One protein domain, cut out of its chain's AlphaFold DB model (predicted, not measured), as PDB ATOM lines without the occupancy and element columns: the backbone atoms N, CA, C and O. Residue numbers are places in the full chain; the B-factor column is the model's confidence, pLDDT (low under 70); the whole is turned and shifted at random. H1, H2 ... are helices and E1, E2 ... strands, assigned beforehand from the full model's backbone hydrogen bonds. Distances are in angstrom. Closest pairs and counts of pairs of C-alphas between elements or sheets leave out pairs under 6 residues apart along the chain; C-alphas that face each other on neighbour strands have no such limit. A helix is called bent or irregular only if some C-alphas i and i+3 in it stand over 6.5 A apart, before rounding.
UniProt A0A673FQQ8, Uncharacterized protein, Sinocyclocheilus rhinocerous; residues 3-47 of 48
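Overview. This is residues 3 to 47 of the 48 residues of an uncharacterized protein of Sinocyclocheilus rhinocerous (UniProt A0A673FQQ8). A small two-stranded hairpin, E1 and E2, makes one end of a stretched-out model, and a loose arch of three short helices makes the other; residues 15 to 20 run as a bare strip of chain between them. In the arch the chain leaves H1, swings out through H2, which stands free, and folds back so that H3 comes to H1. The printed part has 45 residues, with the order E1, E2, H1, H2, H3 along the chain; the sheet has the order E1 - E2 and is antiparallel, and the class is mixed, helices and strands. It is only just extended, close to loose, with a radius of gyration of the C-alphas of 14.5 A, and its outline is flat, spanning 38 by 24 by 12 A.

Arrangement. E1, residues 3 to 5, and E2, residues 11 to 14, form a hairpin over a tight link of 5 residues. They are antiparallel neighbours, with 143 degrees between their directions. The C-alphas of Thr 5 and Ala 11 face each other at 4.2 A. N of residue 4 and O of residue 12 are within hydrogen-bond range at 2.9 A, and so are N 12 and O 4, also at 2.9 A. A short link of 6 residues leads to H1, residues 21 to 29. H1 is irregular, with C-alphas 22 and 25 lying 7.2 A apart. A tight link of 3 residues leads on to H2, residues 33 to 39, which is apart from H1. A tight link of 4 residues then leads to H3, residues 44 to 47, which is apart from H2. H3 touches H1, with 6 pairs of C-alphas within 8 A; the closest C-alphas are those of Ala 24 and Val 44, at 5.7 A. E1 is apart from H1, H2 and H3, and E2 is apart from H2 and H3. In H2 every O i to N i+4 pair is within hydrogen-bond range, in H1 3 of 5 are, and H3 is too short for such a pair.

Along the chain. E1 begins at C-alpha 3, at (363.381, 420.329, 395.131), and is 6.6 A long from first to last C-alpha. E2 measures 9.7 A in the same way. H1 begins at C-alpha 21, at (349.236, 441.131, 399.527), and is 14.3 A long. H2 measures 10.0 A, and H3, 5.2 A long, ends at C-alpha 47, at (350.202, 444.278, 390.174).

Size, cuts and confidence. The two C-alphas farthest apart are those of Gly 9 and Gly 40, at 37.8 A. Residues 32 to 41, of which 33 to 39 belong to H2, stand free; the body without them spans 37 by 19 by 12 A. The printed part has no cut, and no link is long. The mean pLDDT of the printed part is 93.6, and no printed residue is under 70.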
ATOM      1  N   THR A   3     361.983 420.216 394.698       93.88
ATOM      2  CA  THR A   3     363.381 420.329 395.131       93.88
ATOM      3  C   THR A   3     364.189 421.040 394.058       93.88
ATOM      4  O   THR A   3     364.113 420.665 392.888       93.88
ATOM      5  N   ILE A   4     364.966 422.048 394.448       93.69
ATOM      6  CA  ILE A   4     365.887 422.754 393.558       93.69
ATOM      7  C   ILE A   4     367.311 422.452 394.006       93.69
ATOM      8  O   ILE A   4     367.622 422.522 395.195       93.69
ATOM      9  N   THR A   5     368.178 422.120 393.055       94.56
ATOM     10  CA  THR A   5     369.594 421.854 393.319       94.56
ATOM     11  C   THR A   5     370.424 423.005 392.773       94.56
ATOM     12  O   THR A   5     370.338 423.339 391.593       94.56
ATOM     13  N   SER A   6     371.223 423.629 393.635       92.31
ATOM     14  CA  SER A   6     372.180 424.660 393.231       92.31
ATOM     15  C   SER A   6     373.287 424.081 392.344       92.31
ATOM     16  O   SER A   6     373.567 422.881 392.374       92.31
ATOM     17  N   SER A   7     373.989 424.946 391.612       91.56
ATOM     18  CA  SER A   7     375.168 424.560 390.825       91.56
ATOM     19  C   SER A   7     376.295 423.950 391.671       91.56
ATOM     20  O   SER A   7     377.085 423.166 391.156       91.56
ATOM     21  N   ALA A   8     376.341 424.254 392.973       93.56
ATOM     22  CA  ALA A   8     377.263 423.658 393.940       93.56
ATOM     23  C   ALA A   8     376.768 422.316 394.529       93.56
ATOM     24  O   ALA A   8     377.398 421.773 395.432       93.56
ATOM     25  N   GLY A   9     375.635 421.781 394.060       92.31
ATOM     26  CA  GLY A   9     375.093 420.482 394.478       92.31
ATOM     27  C   GLY A   9     374.218 420.506 395.737       92.31
ATOM     28  O   GLY A   9     373.687 419.468 396.125       92.31
ATOM     29  N   LYS A  10     374.015 421.668 396.375       94.56
ATOM     30  CA  LYS A  10     373.099 421.796 397.522       94.56
ATOM     31  C   LYS A  10     371.647 421.703 397.051       94.56
ATOM     32  O   LYS A  10     371.244 422.526 396.230       94.56
ATOM     33  N   ALA A  11     370.892 420.744 397.583       94.62
ATOM     34  CA  ALA A  11     369.465 420.574 397.325       94.62
ATOM     35  C   ALA A  11     368.622 421.246 398.418       94.62
ATOM     36  O   ALA A  11     368.861 421.030 399.606       94.62
ATOM     37  N   GLU A  12     367.625 422.032 398.021       95.38
ATOM     38  CA  GLU A  12     366.672 422.683 398.921       95.38
ATOM     39  C   GLU A  12     365.230 422.401 398.495       95.38
ATOM     40  O   GLU A  12     364.910 422.357 397.306       95.38
ATOM     41  N   SER A  13     364.358 422.188 399.484       94.56
ATOM     42  CA  SER A  13     362.924 422.008 399.258       94.56
ATOM     43  C   SER A  13     362.238 423.366 399.191       94.56
ATOM     44  O   SER A  13     362.377 424.184 400.097       94.56
ATOM     45  N   VAL A  14     361.477 423.591 398.127       93.88
ATOM     46  CA  VAL A  14     360.801 424.854 397.843       93.88
ATOM     47  C   VAL A  14     359.312 424.610 397.645       93.88
ATOM     48  O   VAL A  14     358.869 423.638 397.024       93.88
ATOM     49  N   THR A  15     358.506 425.516 398.187       93.81
ATOM     50  CA  THR A  15     357.053 425.492 398.034       93.81
ATOM     51  C   THR A  15     356.628 426.680 397.192       93.81
ATOM     52  O   THR A  15     356.957 427.816 397.512       93.81
ATOM     53  N   VAL A  16     355.886 426.412 396.119       91.75
ATOM     54  CA  VAL A  16     355.284 427.451 395.281       91.75
ATOM     55  C   VAL A  16     353.834 427.630 395.713       91.75
ATOM     56  O   VAL A  16     353.101 426.648 395.847       91.75
ATOM     57  N   ARG A  17     353.428 428.881 395.918       94.00
ATOM     58  CA  ARG A  17     352.046 429.282 396.200       94.00
ATOM     59  C   ARG A  17     351.685 430.525 395.389       94.00
ATOM     60  O   ARG A  17     352.560 431.125 394.769       94.00
ATOM     61  N   ARG A  18     350.400 430.895 395.378       93.56
ATOM     62  CA  ARG A  18     349.978 432.194 394.833       93.56
ATOM     63  C   ARG A  18     350.557 433.321 395.687       93.56
ATOM     64  O   ARG A  18     350.655 433.176 396.906       93.56
ATOM     65  N   THR A  19     350.931 434.406 395.022       93.94
ATOM     66  CA  THR A  19     351.356 435.640 395.676       93.94
ATOM     67  C   THR A  19     350.159 436.291 396.356       93.94
ATOM     68  O   THR A  19     349.064 436.323 395.797       93.94
ATOM     69  N   GLU A  20     350.378 436.796 397.559       94.44
ATOM     70  CA  GLU A  20     349.386 437.475 398.382       94.44
ATOM     71  C   GLU A  20     349.859 438.894 398.709       94.44
ATOM     72  O   GLU A  20     351.027 439.247 398.542       94.44
ATOM     73  N   TRP A  21     348.944 439.731 399.199       94.75
ATOM     74  CA  TRP A  21     349.236 441.131 399.527       94.75
ATOM     75  C   TRP A  21     350.371 441.294 400.545       94.75
ATOM     76  O   TRP A  21     351.147 442.242 400.453       94.75
ATOM     77  N   SER A  22     350.495 440.359 401.490       94.38
ATOM     78  CA  SER A  22     351.574 440.332 402.483       94.38
ATOM     79  C   SER A  22     352.965 440.133 401.878       94.38
ATOM     80  O   SER A  22     353.950 440.476 402.520       94.38
ATOM     81  N   ASP A  23     353.060 439.620 400.650       94.81
ATOM     82  CA  ASP A  23     354.338 439.359 399.978       94.81
ATOM     83  C   ASP A  23     354.858 440.582 399.214       94.81
ATOM     84  O   ASP A  23     355.981 440.573 398.706       94.81
ATOM     85  N   ALA A  24     354.048 441.639 399.096       94.12
ATOM     86  CA  ALA A  24     354.349 442.781 398.238       94.12
ATOM     87  C   ALA A  24     355.669 443.474 398.611       94.12
ATOM     88  O   ALA A  24     356.403 443.903 397.721       94.12
ATOM     89  N   GLU A  25     355.986 443.567 399.905       94.50
ATOM     90  CA  GLU A  25     357.245 444.152 400.382       94.50
ATOM     91  C   GLU A  25     358.454 443.299 399.976       94.50
ATOM     92  O   GLU A  25     359.435 443.822 399.446       94.50
ATOM     93  N   GLU A  26     358.372 441.981 400.160       94.94
ATOM     94  CA  GLU A  26     359.459 441.062 399.824       94.94
ATOM     95  C   GLU A  26     359.726 441.049 398.314       94.94
ATOM     96  O   GLU A  26     360.873 441.158 397.883       94.94
ATOM     97  N   VAL A  27     358.668 441.040 397.494       94.38
ATOM     98  CA  VAL A  27     358.777 441.166 396.032       94.38
ATOM     99  C   VAL A  27     359.379 442.514 395.633       94.38
ATOM    100  O   VAL A  27     360.213 442.570 394.729       94.38
ATOM    101  N   ASN A  28     359.007 443.604 396.312       94.12
ATOM    102  CA  ASN A  28     359.557 444.929 396.041       94.12
ATOM    103  C   ASN A  28     361.078 444.985 396.281       94.12
ATOM    104  O   ASN A  28     361.787 445.657 395.535       94.12
ATOM    105  N   ASN A  29     361.596 444.232 397.254       93.88
ATOM    106  CA  ASN A  29     363.033 444.155 397.541       93.88
ATOM    107  C   ASN A  29     363.836 443.397 396.467       93.88
ATOM    108  O   ASN A  29     365.054 443.551 396.392       93.88
ATOM    109  N   LEU A  30     363.171 442.610 395.615       94.75
ATOM    110  CA  LEU A  30     363.797 441.910 394.487       94.75
ATOM    111  C   LEU A  30     363.897 442.784 393.224       94.75
ATOM    112  O   LEU A  30     364.544 442.390 392.248       94.75
ATOM    113  N   ILE A  31     363.263 443.960 393.211       94.06
ATOM    114  CA  ILE A  31     363.263 444.860 392.056       94.06
ATOM    115  C   ILE A  31     364.646 445.490 391.900       94.06
ATOM    116  O   ILE A  31     365.134 446.221 392.763       94.06
ATOM    117  N   SER A  32     365.276 445.238 390.754       95.25
ATOM    118  CA  SER A  32     366.597 445.787 390.467       95.25
ATOM    119  C   SER A  32     366.545 447.298 390.192       95.25
ATOM    120  O   SER A  32     365.569 447.799 389.620       95.25
ATOM    121  N   PRO A  33     367.630 448.042 390.481       94.06
ATOM    122  CA  PRO A  33     367.724 449.456 390.120       94.06
ATOM    123  C   PRO A  33     367.537 449.718 388.618       94.06
ATOM    124  O   PRO A  33     367.005 450.755 388.230       94.06
ATOM    125  N   ALA A  34     367.926 448.764 387.763       96.62
ATOM    126  CA  ALA A  34     367.738 448.861 386.318       96.62
ATOM    127  C   ALA A  34     366.251 448.880 385.926       96.62
ATOM    128  O   ALA A  34     365.863 449.641 385.043       96.62
ATOM    129  N   ALA A  35     365.406 448.099 386.607       94.06
ATOM    130  CA  ALA A  35     363.964 448.136 386.384       94.06
ATOM    131  C   ALA A  35     363.375 449.497 386.788       94.06
ATOM    132  O   ALA A  35     362.571 450.062 386.050       94.06
ATOM    133  N   VAL A  36     363.837 450.069 387.903       94.38
ATOM    134  CA  VAL A  36     363.411 451.407 388.349       94.38
ATOM    135  C   VAL A  36     363.840 452.497 387.362       94.38
ATOM    136  O   VAL A  36     363.084 453.432 387.116       94.38
ATOM    137  N   ALA A  37     365.017 452.375 386.744       95.88
ATOM    138  CA  ALA A  37     365.483 453.332 385.741       95.88
ATOM    139  C   ALA A  37     364.613 453.350 384.468       95.88
ATOM    140  O   ALA A  37     364.461 454.401 383.852       95.88
ATOM    141  N   VAL A  38     364.035 452.206 384.082       96.69
ATOM    142  CA  VAL A  38     363.194 452.074 382.876       96.69
ATOM    143  C   VAL A  38     361.727 452.389 383.165       96.69
ATOM    144  O   VAL A  38     361.088 453.110 382.402       96.69
ATOM    145  N   PHE A  39     361.185 451.844 384.253       93.62
ATOM    146  CA  PHE A  39     359.752 451.898 384.559       93.62
ATOM    147  C   PHE A  39     359.392 452.964 385.600       93.62
ATOM    148  O   PHE A  39     358.213 453.198 385.864       93.62
ATOM    149  N   GLY A  40     360.385 453.622 386.202       92.31
ATOM    150  CA  GLY A  40     360.178 454.500 387.345       92.31
ATOM    151  C   GLY A  40     359.823 453.713 388.608       92.31
ATOM    152  O   GLY A  40     360.209 452.557 388.791       92.31
ATOM    153  N   ARG A  41     359.087 454.351 389.521       90.81
ATOM    154  CA  ARG A  41     358.657 453.707 390.766       90.81
ATOM    155  C   ARG A  41     357.609 452.632 390.469       90.81
ATOM    156  O   ARG A  41     356.491 452.951 390.075       90.81
ATOM    157  N   ILE A  42     357.957 451.376 390.731       92.31
ATOM    158  CA  ILE A  42     357.056 450.230 390.579       92.31
ATOM    159  C   ILE A  42     356.265 450.049 391.878       92.31
ATOM    160  O   ILE A  42     356.841 450.027 392.963       92.31
ATOM    161  N   ASN A  43     354.941 449.938 391.777       91.38
ATOM    162  CA  ASN A  43     354.077 449.660 392.920       91.38
ATOM    163  C   ASN A  43     353.534 448.232 392.822       91.38
ATOM    164  O   ASN A  43     352.570 447.981 392.102       91.38
ATOM    165  N   VAL A  44     354.164 447.313 393.558       91.81
ATOM    166  CA  VAL A  44     353.858 445.876 393.509       91.81
ATOM    167  C   VAL A  44     352.411 445.578 393.895       91.81
ATOM    168  O   VAL A  44     351.796 444.724 393.274       91.81
ATOM    169  N   ILE A  45     351.827 446.318 394.844       91.75
ATOM    170  CA  ILE A  45     350.448 446.078 395.307       91.75
ATOM    171  C   ILE A  45     349.434 446.243 394.167       91.75
ATOM    172  O   ILE A  45     348.444 445.530 394.129       91.75
ATOM    173  N   HIS A  46     349.689 447.138 393.209       89.56
ATOM    174  CA  HIS A  46     348.790 447.343 392.063       89.56
ATOM    175  C   HIS A  46     348.960 446.287 390.958       89.56
ATOM    176  O   HIS A  46     348.258 446.344 389.951       89.56
ATOM    177  N   LEU A  47     349.916 445.366 391.111       86.19
ATOM    178  CA  LEU A  47     350.202 444.278 390.174       86.19
ATOM    179  C   LEU A  47     349.746 442.907 390.704       86.19
ATOM    180  O   LEU A  47     349.887 441.916 389.986       86.19
TER     181      LEU A  47